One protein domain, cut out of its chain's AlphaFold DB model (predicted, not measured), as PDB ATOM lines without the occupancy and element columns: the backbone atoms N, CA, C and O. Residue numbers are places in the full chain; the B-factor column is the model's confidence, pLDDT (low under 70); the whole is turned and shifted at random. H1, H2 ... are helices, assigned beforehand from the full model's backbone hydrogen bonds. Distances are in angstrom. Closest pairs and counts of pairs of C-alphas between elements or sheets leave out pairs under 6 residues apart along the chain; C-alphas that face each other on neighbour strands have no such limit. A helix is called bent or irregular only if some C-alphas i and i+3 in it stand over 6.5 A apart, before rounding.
ATOM      1  N   SER A 110     206.199 244.695 172.049       63.47
ATOM      2  CA  SER A 110     205.281 245.453 172.915       63.47
ATOM      3  C   SER A 110     205.652 245.319 174.398       63.47
ATOM      4  O   SER A 110     205.772 246.319 175.119       63.47
ATOM      5  N   SER A 111     205.943 244.090 174.830       61.34
ATOM      6  CA  SER A 111     206.436 243.759 176.167       61.34
ATOM      7  C   SER A 111     207.826 244.361 176.414       61.34
ATOM      8  O   SER A 111     208.068 244.983 177.456       61.34
ATOM      9  N   ALA A 112     208.705 244.313 175.406       63.53
ATOM     10  CA  ALA A 112     210.037 244.915 175.455       63.53
ATOM     11  C   ALA A 112     210.004 246.430 175.723       63.53
ATOM     12  O   ALA A 112     210.732 246.921 176.588       63.53
ATOM     13  N   LYS A 113     209.123 247.177 175.044       64.38
ATOM     14  CA  LYS A 113     208.993 248.636 175.218       64.38
ATOM     15  C   LYS A 113     208.492 249.012 176.618       64.38
ATOM     16  O   LYS A 113     208.953 249.984 177.217       64.38
ATOM     17  N   LYS A 114     207.589 248.207 177.189       65.19
ATOM     18  CA  LYS A 114     207.079 248.397 178.558       65.19
ATOM     19  C   LYS A 114     208.144 248.089 179.618       65.19
ATOM     20  O   LYS A 114     208.260 248.827 180.605       65.19
ATOM     21  N   ALA A 115     208.944 247.043 179.406       64.62
ATOM     22  CA  ALA A 115     210.093 246.729 180.251       64.62
ATOM     23  C   ALA A 115     211.132 247.863 180.207       64.62
ATOM     24  O   ALA A 115     211.523 248.368 181.257       64.62
ATOM     25  N   GLN A 116     211.483 248.356 179.014       67.00
ATOM     26  CA  GLN A 116     212.431 249.462 178.825       67.00
ATOM     27  C   GLN A 116     211.983 250.766 179.496       67.00
ATOM     28  O   GLN A 116     212.772 251.367 180.219       67.00
ATOM     29  N   ASN A 117     210.715 251.173 179.363       67.56
ATOM     30  CA  ASN A 117     210.206 252.371 180.051       67.56
ATOM     31  C   ASN A 117     210.241 252.242 181.580       67.56
ATOM     32  O   ASN A 117     210.379 253.229 182.298       67.56
ATOM     33  N   THR A 118     210.088 251.028 182.102       68.88
ATOM     34  CA  THR A 118     210.185 250.774 183.544       68.88
ATOM     35  C   THR A 118     211.634 250.873 184.007       68.88
ATOM     36  O   THR A 118     211.915 251.549 184.992       68.88
ATOM     37  N   ILE A 119     212.555 250.293 183.240       70.94
ATOM     38  CA  ILE A 119     213.999 250.342 183.483       70.94
ATOM     39  C   ILE A 119     214.532 251.779 183.411       70.94
ATOM     40  O   ILE A 119     215.262 252.189 184.307       70.94
ATOM     41  N   LEU A 120     214.121 252.563 182.409       69.62
ATOM     42  CA  LEU A 120     214.535 253.958 182.234       69.62
ATOM     43  C   LEU A 120     214.122 254.827 183.426       69.62
ATOM     44  O   LEU A 120     214.923 255.598 183.942       69.62
ATOM     45  N   LEU A 121     212.886 254.664 183.898       72.69
ATOM     46  CA  LEU A 121     212.375 255.401 185.050       72.69
ATOM     47  C   LEU A 121     213.091 255.026 186.348       72.69
ATOM     48  O   LEU A 121     213.434 255.908 187.130       72.69
ATOM     49  N   HIS A 122     213.376 253.738 186.553       71.25
ATOM     50  CA  HIS A 122     214.211 253.308 187.672       71.25
ATOM     51  C   HIS A 122     215.646 253.837 187.553       71.25
ATOM     52  O   HIS A 122     216.222 254.202 188.569       71.25
ATOM     53  N   GLY A 123     216.203 253.927 186.343       71.81
ATOM     54  CA  GLY A 123     217.511 254.535 186.091       71.81
ATOM     55  C   GLY A 123     217.537 256.037 186.389       71.81
ATOM     56  O   GLY A 123     218.453 256.511 187.051       71.81
ATOM     57  N   ALA A 124     216.506 256.780 185.980       75.81
ATOM     58  CA  ALA A 124     216.378 258.211 186.262       75.81
ATOM     59  C   ALA A 124     216.221 258.478 187.764       75.81
ATOM     60  O   ALA A 124     216.963 259.265 188.343       75.81
ATOM     61  N   GLN A 125     215.310 257.749 188.410       74.38
ATOM     62  CA  GLN A 125     215.140 257.729 189.859       74.38
ATOM     63  C   GLN A 125     216.463 257.472 190.585       74.38
ATOM     64  O   GLN A 125     216.751 258.049 191.633       74.38
ATOM     65  N   LEU A 126     217.252 256.558 190.038       73.88
ATOM     66  CA  LEU A 126     218.499 256.174 190.641       73.88
ATOM     67  C   LEU A 126     219.559 257.260 190.524       73.88
ATOM     68  O   LEU A 126     220.201 257.582 191.518       73.88
ATOM     69  N   LEU A 127     219.699 257.844 189.335       77.06
ATOM     70  CA  LEU A 127     220.571 258.988 189.097       77.06
ATOM     71  C   LEU A 127     220.222 260.138 190.051       77.06
ATOM     72  O   LEU A 127     221.114 260.701 190.681       77.06
ATOM     73  N   LEU A 128     218.922 260.406 190.222       78.81
ATOM     74  CA  LEU A 128     218.393 261.370 191.185       78.81
ATOM     75  C   LEU A 128     218.862 261.061 192.614       78.81
ATOM     76  O   LEU A 128     219.380 261.947 193.283       78.81
ATOM     77  N   CYS A 129     218.760 259.816 193.082       75.25
ATOM     78  CA  CYS A 129     219.264 259.455 194.413       75.25
ATOM     79  C   CYS A 129     220.788 259.633 194.549       75.25
ATOM     80  O   CYS A 129     221.263 260.046 195.610       75.25
ATOM     81  N   MET A 130     221.553 259.349 193.489       80.75
ATOM     82  CA  MET A 130     223.017 259.450 193.515       80.75
ATOM     83  C   MET A 130     223.531 260.892 193.569       80.75
ATOM     84  O   MET A 130     224.648 261.106 194.039       80.75
ATOM     85  N   LEU A 131     222.723 261.885 193.173       83.38
ATOM     86  CA  LEU A 131     223.080 263.303 193.310       83.38
ATOM     87  C   LEU A 131     223.422 263.685 194.760       83.38
ATOM     88  O   LEU A 131     224.296 264.518 194.985       83.38
ATOM     89  N   SER A 132     222.807 263.036 195.752       85.00
ATOM     90  CA  SER A 132     223.075 263.341 197.160       85.00
ATOM     91  C   SER A 132     224.534 263.080 197.573       85.00
ATOM     92  O   SER A 132     225.081 263.848 198.366       85.00
ATOM     93  N   TYR A 133     225.207 262.088 196.977       81.00
ATOM     94  CA  TYR A 133     226.599 261.739 197.295       81.00
ATOM     95  C   TYR A 133     227.630 262.720 196.720       81.00
ATOM     96  O   TYR A 133     228.732 262.833 197.259       81.00
ATOM     97  N   ILE A 134     227.287 263.448 195.650       84.12
ATOM     98  CA  ILE A 134     228.177 264.451 195.037       84.12
ATOM     99  C   ILE A 134     228.029 265.841 195.663       84.12
ATOM    100  O   ILE A 134     228.892 266.688 195.449       84.12
ATOM    101  N   THR A 135     226.997 266.067 196.482       87.56
ATOM    102  CA  THR A 135     226.746 267.341 197.182       87.56
ATOM    103  C   THR A 135     227.995 267.871 197.876       87.56
ATOM    104  O   THR A 135     228.431 268.979 197.587       87.56
ATOM    105  N   ALA A 136     228.623 267.041 198.718       82.25
ATOM    106  CA  ALA A 136     229.803 267.424 199.488       82.25
ATOM    107  C   ALA A 136     231.031 267.701 198.604       82.25
ATOM    108  O   ALA A 136     231.901 268.483 198.979       82.25
ATOM    109  N   VAL A 137     231.114 267.066 197.432       84.44
ATOM    110  CA  VAL A 137     232.179 267.323 196.452       84.44
ATOM    111  C   VAL A 137     231.966 268.689 195.807       84.44
ATOM    112  O   VAL A 137     232.900 269.481 195.738       84.44
ATOM    113  N   ILE A 138     230.732 268.989 195.394       88.19
ATOM    114  CA  ILE A 138     230.366 270.276 194.795       88.19
ATOM    115  C   ILE A 138     230.543 271.415 195.808       88.19
ATOM    116  O   ILE A 138     231.141 272.432 195.473       88.19
ATOM    117  N   ASP A 139     230.125 271.232 197.063       87.25
ATOM    118  CA  ASP A 139     230.270 272.257 198.104       87.25
ATOM    119  C   ASP A 139     231.738 272.629 198.359       87.25
ATOM    120  O   ASP A 139     232.051 273.793 198.616       87.25
ATOM    121  N   LYS A 140     232.667 271.672 198.217       84.88
ATOM    122  CA  LYS A 140     234.109 271.951 198.303       84.88
ATOM    123  C   LYS A 140     234.610 272.849 197.174       84.88
ATOM    124  O   LYS A 140     235.520 273.640 197.403       84.88
ATOM    125  N   MET A 141     234.000 272.783 195.991       88.94
ATOM    126  CA  MET A 141     234.342 273.670 194.872       88.94
ATOM    127  C   MET A 141     233.945 275.126 195.145       88.94
ATOM    128  O   MET A 141     234.517 276.035 194.552       88.94
ATOM    129  N   PHE A 142     233.002 275.363 196.065       90.00
ATOM    130  CA  PHE A 142     232.555 276.703 196.455       90.00
ATOM    131  C   PHE A 142     233.377 277.322 197.592       90.00
ATOM    132  O   PHE A 142     233.170 278.485 197.927       90.00
ATOM    133  N   VAL A 143     234.314 276.580 198.193       86.75
ATOM    134  CA  VAL A 143     235.168 277.072 199.291       86.75
ATOM    135  C   VAL A 143     235.934 278.359 198.947       86.75
ATOM    136  O   VAL A 143     235.993 279.215 199.829       86.75
ATOM    137  N   PRO A 144     236.471 278.553 197.722       91.31
ATOM    138  CA  PRO A 144     237.194 279.778 197.365       91.31
ATOM    139  C   PRO A 144     236.314 281.031 197.229       91.31
ATOM    140  O   PRO A 144     236.845 282.127 197.068       91.31
ATOM    141  N   LEU A 145     234.984 280.890 197.234       90.50
ATOM    142  CA  LEU A 145     234.054 281.993 196.995       90.50
ATOM    143  C   LEU A 145     233.839 282.853 198.245       90.50
ATOM    144  O   LEU A 145     234.029 282.409 199.382       90.50
ATOM    145  N   ALA A 146     233.361 284.082 198.027       92.50
ATOM    146  CA  ALA A 146     232.954 284.968 199.109       92.50
ATOM    147  C   ALA A 146     231.876 284.300 199.993       92.50
ATOM    148  O   ALA A 146     231.034 283.557 199.477       92.50
ATOM    149  N   PRO A 147     231.844 284.562 201.317       87.44
ATOM    150  CA  PRO A 147     230.954 283.858 202.246       87.44
ATOM    151  C   PRO A 147     229.470 283.890 201.858       87.44
ATOM    152  O   PRO A 147     228.775 282.886 202.030       87.44
ATOM    153  N   VAL A 148     229.000 285.018 201.317       91.31
ATOM    154  CA  VAL A 148     227.610 285.213 200.875       91.31
ATOM    155  C   VAL A 148     227.291 284.336 199.662       91.31
ATOM    156  O   VAL A 148     226.298 283.604 199.669       91.31
ATOM    157  N   ASP A 149     228.162 284.340 198.652       90.62
ATOM    158  CA  ASP A 149     227.982 283.544 197.435       90.62
ATOM    159  C   ASP A 149     228.101 282.049 197.718       90.62
ATOM    160  O   ASP A 149     227.281 281.258 197.249       90.62
ATOM    161  N   ARG A 150     229.063 281.659 198.564       89.69
ATOM    162  CA  ARG A 150     229.221 280.280 199.030       89.69
ATOM    163  C   ARG A 150     227.952 279.782 199.715       89.69
ATOM    164  O   ARG A 150     227.465 278.712 199.371       89.69
ATOM    165  N   ALA A 151     227.392 280.548 200.653       88.00
ATOM    166  CA  ALA A 151     226.169 280.156 201.355       88.00
ATOM    167  C   ALA A 151     224.986 279.984 200.388       88.00
ATOM    168  O   ALA A 151     224.261 278.990 200.464       88.00
ATOM    169  N   ARG A 152     224.826 280.913 199.436       91.94
ATOM    170  CA  ARG A 152     223.775 280.848 198.414       91.94
ATOM    171  C   ARG A 152     223.923 279.618 197.516       91.94
ATOM    172  O   ARG A 152     222.939 278.923 197.270       91.94
ATOM    173  N   LEU A 153     225.133 279.337 197.040       92.94
ATOM    174  CA  LEU A 153     225.404 278.212 196.144       92.94
ATOM    175  C   LEU A 153     225.325 276.866 196.855       92.94
ATOM    176  O   LEU A 153     224.721 275.950 196.308       92.94
ATOM    177  N   THR A 154     225.836 276.745 198.080       90.81
ATOM    178  CA  THR A 154     225.672 275.534 198.898       90.81
ATOM    179  C   THR A 154     224.198 275.263 199.194       90.81
ATOM    180  O   THR A 154     223.750 274.123 199.087       90.81
ATOM    181  N   PHE A 155     223.399 276.298 199.478       91.19
ATOM    182  CA  PHE A 155     221.954 276.136 199.654       91.19
ATOM    183  C   PHE A 155     221.262 275.641 198.376       91.19
ATOM    184  O   PHE A 155     220.492 274.680 198.418       91.19
ATOM    185  N   LEU A 156     221.555 276.257 197.225       93.38
ATOM    186  CA  LEU A 156     221.006 275.829 195.934       93.38
ATOM    187  C   LEU A 156     221.447 274.409 195.569       93.38
ATOM    188  O   LEU A 156     220.630 273.597 195.139       93.38
ATOM    189  N   ASN A 157     222.720 274.090 195.778       93.31
ATOM    190  CA  ASN A 157     223.266 272.763 195.554       93.31
ATOM    191  C   ASN A 157     222.547 271.730 196.422       93.31
ATOM    192  O   ASN A 157     222.083 270.719 195.901       93.31
ATOM    193  N   TYR A 158     222.353 272.008 197.712       90.69
ATOM    194  CA  TYR A 158     221.575 271.152 198.603       90.69
ATOM    195  C   TYR A 158     220.126 270.987 198.120       90.69
ATOM    196  O   TYR A 158     219.604 269.873 198.051       90.69
ATOM    197  N   LEU A 159     219.465 272.065 197.698       92.00
ATOM    198  CA  LEU A 159     218.111 271.975 197.152       92.00
ATOM    199  C   LEU A 159     218.056 271.027 195.939       92.00
ATOM    200  O   LEU A 159     217.187 270.158 195.874       92.00
ATOM    201  N   LEU A 160     219.005 271.150 195.010       90.69
ATOM    202  CA  LEU A 160     219.038 270.387 193.760       90.69
ATOM    203  C   LEU A 160     219.489 268.933 193.927       90.69
ATOM    204  O   LEU A 160     218.994 268.056 193.226       90.69
ATOM    205  N   THR A 161     220.428 268.666 194.829       90.06
ATOM    206  CA  THR A 161     221.054 267.340 194.980       90.06
ATOM    207  C   THR A 161     220.392 266.471 196.038       90.06
ATOM    208  O   THR A 161     220.519 265.248 196.017       90.06
ATOM    209  N   ASN A 162     219.680 267.090 196.978       88.38
ATOM    210  CA  ASN A 162     219.136 266.421 198.149       88.38
ATOM    211  C   ASN A 162     217.612 266.511 198.196       88.38
ATOM    212  O   ASN A 162     216.938 265.484 198.277       88.38
ATOM    213  N   ILE A 163     217.053 267.717 198.125       89.88
ATOM    214  CA  ILE A 163     215.605 267.916 198.273       89.88
ATOM    215  C   ILE A 163     214.858 267.517 197.002       89.88
ATOM    216  O   ILE A 163     213.957 266.678 197.050       89.88
ATOM    217  N   LEU A 164     215.259 268.067 195.856       88.62
ATOM    218  CA  LEU A 164     214.578 267.850 194.585       88.62
ATOM    219  C   LEU A 164     214.496 266.357 194.204       88.62
ATOM    220  O   LEU A 164     213.393 265.900 193.898       88.62
ATOM    221  N   PRO A 165     215.565 265.541 194.314       85.25
ATOM    222  CA  PRO A 165     215.484 264.104 194.067       85.25
ATOM    223  C   PRO A 165     214.458 263.393 194.943       85.25
ATOM    224  O   PRO A 165     213.674 262.580 194.449       85.25
ATOM    225  N   ARG A 166     214.422 263.721 196.241       85.81
ATOM    226  CA  ARG A 166     213.498 263.115 197.207       85.81
ATOM    227  C   ARG A 166     212.044 263.489 196.938       85.81
ATOM    228  O   ARG A 166     211.180 262.660 197.187       85.81
ATOM    229  N   LEU A 167     211.781 264.676 196.393       85.69
ATOM    230  CA  LEU A 167     210.436 265.117 196.003       85.69
ATOM    231  C   LEU A 167     209.980 264.512 194.673       85.69
ATOM    232  O   LEU A 167     208.842 264.056 194.546       85.69
ATOM    233  N   LEU A 168     210.873 264.473 193.682       82.44
ATOM    234  CA  LEU A 168     210.565 263.913 192.367       82.44
ATOM    235  C   LEU A 168     210.285 262.413 192.447       82.44
ATOM    236  O   LEU A 168     209.460 261.907 191.696       82.44
ATOM    237  N   THR A 169     210.910 261.717 193.394       79.75
ATOM    238  CA  THR A 169     210.752 260.275 193.584       79.75
ATOM    239  C   THR A 169     209.284 259.859 193.805       79.75
ATOM    240  O   THR A 169     208.735 259.172 192.937       79.75
ATOM    241  N   PRO A 170     208.585 260.276 194.886       77.25
ATOM    242  CA  PRO A 170     207.163 259.987 195.065       77.25
ATOM    243  C   PRO A 170     206.292 260.510 193.931       77.25
ATOM    244  O   PRO A 170     205.331 259.846 193.565       77.25
ATOM    245  N   LEU A 171     206.614 261.679 193.368       81.06
ATOM    246  CA  LEU A 171     205.804 262.286 192.314       81.06
ATOM    247  C   LEU A 171     205.812 261.432 191.041       81.06
ATOM    248  O   LEU A 171     204.761 261.130 190.481       81.06
ATOM    249  N   ILE A 172     206.991 260.965 190.634       79.31
ATOM    250  CA  ILE A 172     207.177 260.080 189.487       79.31
ATOM    251  C   ILE A 172     206.416 258.759 189.679       79.31
ATOM    252  O   ILE A 172     205.710 258.318 188.768       79.31
ATOM    253  N   TYR A 173     206.536 258.117 190.848       74.56
ATOM    254  CA  TYR A 173     205.838 256.851 191.110       74.56
ATOM    255  C   TYR A 173     204.332 257.038 191.294       74.56
ATOM    256  O   TYR A 173     203.552 256.248 190.767       74.56
ATOM    257  N   GLY A 174     203.924 258.095 191.991       79.19
ATOM    258  CA  GLY A 174     202.530 258.393 192.282       79.19
ATOM    259  C   GLY A 174     201.737 258.753 191.029       79.19
ATOM    260  O   GLY A 174     200.669 258.194 190.798       79.19
ATOM    261  N   VAL A 175     202.264 259.631 190.170       78.62
ATOM    262  CA  VAL A 175     201.585 260.005 188.914       78.62
ATOM    263  C   VAL A 175     201.508 258.821 187.943       78.62
ATOM    264  O   VAL A 175     200.551 258.703 187.178       78.62
ATOM    265  N   ARG A 176     202.495 257.919 187.970       75.62
ATOM    266  CA  ARG A 176     202.517 256.730 187.110       75.62
ATOM    267  C   ARG A 176     201.532 255.651 187.555       75.62
ATOM    268  O   ARG A 176     201.006 254.926 186.704       75.62
ATOM    269  N   ASP A 177     201.325 255.490 188.857       81.12
ATOM    270  CA  ASP A 177     200.371 254.519 189.368       81.12
ATOM    271  C   ASP A 177     198.944 254.997 189.073       81.12
ATOM    272  O   ASP A 177     198.460 255.976 189.632       81.12
ATOM    273  N   LYS A 178     198.259 254.310 188.153       81.06
ATOM    274  CA  LYS A 178     196.928 254.726 187.686       81.06
ATOM    275  C   LYS A 178     195.903 254.779 188.818       81.06
ATOM    276  O   LYS A 178     194.984 255.594 188.761       81.06
ATOM    277  N   HIS A 179     196.033 253.900 189.810       82.19
ATOM    278  CA  HIS A 179     195.116 253.847 190.936       82.19
ATOM    279  C   HIS A 179     195.371 255.041 191.855       82.19
ATOM    280  O   HIS A 179     194.450 255.812 192.121       82.19
ATOM    281  N   PHE A 180     196.622 255.256 192.254       82.44
ATOM    282  CA  PHE A 180     197.030 256.388 193.078       82.44
ATOM    283  C   PHE A 180     196.732 257.731 192.400       82.44
ATOM    284  O   PHE A 180     196.118 258.600 193.012       82.44
ATOM    285  N   TYR A 181     197.056 257.877 191.113       83.75
ATOM    286  CA  TYR A 181     196.744 259.069 190.325       83.75
ATOM    287  C   TYR A 181     195.240 259.361 190.292       83.75
ATOM    288  O   TYR A 181     194.838 260.506 190.481       83.75
ATOM    289  N   LYS A 182     194.389 258.341 190.104       84.75
ATOM    290  CA  LYS A 182     192.928 258.515 190.126       84.75
ATOM    291  C   LYS A 182     192.438 258.998 191.495       84.75
ATOM    292  O   LYS A 182     191.602 259.897 191.541       84.75
ATOM    293  N   HIS A 183     192.972 258.444 192.585       84.75
ATOM    294  CA  HIS A 183     192.621 258.854 193.949       84.75
ATOM    295  C   HIS A 183     193.095 260.277 194.258       84.75
ATOM    296  O   HIS A 183     192.309 261.090 194.734       84.75
ATOM    297  N   MET A 184     194.342 260.616 193.912       83.06
ATOM    298  CA  MET A 184     194.852 261.982 194.036       83.06
ATOM    299  C   MET A 184     194.013 262.960 193.218       83.06
ATOM    300  O   MET A 184     193.567 263.976 193.740       83.06
ATOM    301  N   LYS A 185     193.734 262.646 191.947       81.50
ATOM    302  CA  LYS A 185     192.901 263.493 191.092       81.50
ATOM    303  C   LYS A 185     191.516 263.704 191.695       81.50
ATOM    304  O   LYS A 185     191.024 264.821 191.633       81.50
ATOM    305  N   ALA A 186     190.904 262.677 192.285       81.75
ATOM    306  CA  ALA A 186     189.609 262.801 192.953       81.75
ATOM    307  C   ALA A 186     189.668 263.722 194.185       81.75
ATOM    308  O   ALA A 186     188.762 264.529 194.367       81.75
ATOM    309  N   LEU A 187     190.742 263.653 194.981       79.44
ATOM    310  CA  LEU A 187     190.977 264.542 196.129       79.44
ATOM    311  C   LEU A 187     191.161 266.008 195.698       79.44
ATOM    312  O   LEU A 187     190.559 266.905 196.282       79.44
ATOM    313  N   PHE A 188     191.951 266.251 194.646       76.69
ATOM    314  CA  PHE A 188     192.184 267.597 194.103       76.69
ATOM    315  C   PHE A 188     191.011 268.137 193.274       76.69
ATOM    316  O   PHE A 188     190.859 269.345 193.146       76.69
TER     317      PHE A 188
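What this domain is: This is residues 110 to 188 of the 202 residues of the protein "Olfactory receptor 11H7" of Anabarilius grahami (UniProt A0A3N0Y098). A long, flat helical hairpin is made by H1 and the nearly straight though bent helix H2, which folds back beside it; the short helix H3 turns off the far end of H2 to make a corner. Residues 110 to 120 of H1 stick out past the paired part. The printed part has 79 residues with three named helices, in the order H1, H2, H3, and no named strand; the class is all helix. It is only just extended, close to loose, with a radius of gyration of the C-alphas of 17.5 A and spans of 52 by 34 by 13 A.

How they stand to each other: H1, residues 110 to 141, has a kink of 49 degrees near residue 134, and is only just irregular: C-alphas 133 and 136 are 6.9 A apart. H2, residues 147 to 176, was assigned as one helix by its hydrogen bonds but is bent, with C-alphas 161 and 164 6.5 A apart; its arms H2a, residues 147 to 161, and H2b, residues 164 to 176, stand at a shallow tilt of 24 degrees. H1 and H2a form a hairpin: H1 touches H2a with residues 128 to 139 alone, opposite ways at a shallow tilt of 20 degrees, the closest C-alphas being those of Leu 131 and Thr 161, 4.8 A apart. Residues 125 to 131 of H1 touch residues 165 to 169 of H2b, opposite ways at 14 degrees, a shallow tilt; the closest C-alphas, of Leu 128 and Pro 165, are 4.9 A apart. H3, residues 178 to 188, only just touches H2b, with 3 pairs of C-alphas within 8 A, and only at the corner by their link; the two are about perpendicular at 75 degrees, and the closest C-alphas, of Val 175 and Tyr 181, are 5.1 A apart. H3 is apart from H1 and H2a. Every O i to N i+4 pair is within hydrogen-bond range in H2a and H3, against 23 of 28 in H1 and 8 of 9 in H2b.

Where its parts are: H1 measures 46.1 A from C-alpha 110 at (205.281, 245.453, 172.915) to C-alpha 141. H2a measures 20.6 A from C-alpha 147 at (230.954, 283.858, 202.246), and H2b 18.0 A. H3 measures 15.1 A and ends with C-alpha 188 at (192.184, 267.597, 194.103).

The domain as a whole: The C-alphas of Ser 110 and Ala 146, the two farthest apart, are 54.9 A apart. The printed part has no cut, and both links are tight. Mean pLDDT of the printed part is 81.6; residues 110 to 118 and residue 120 are under 70.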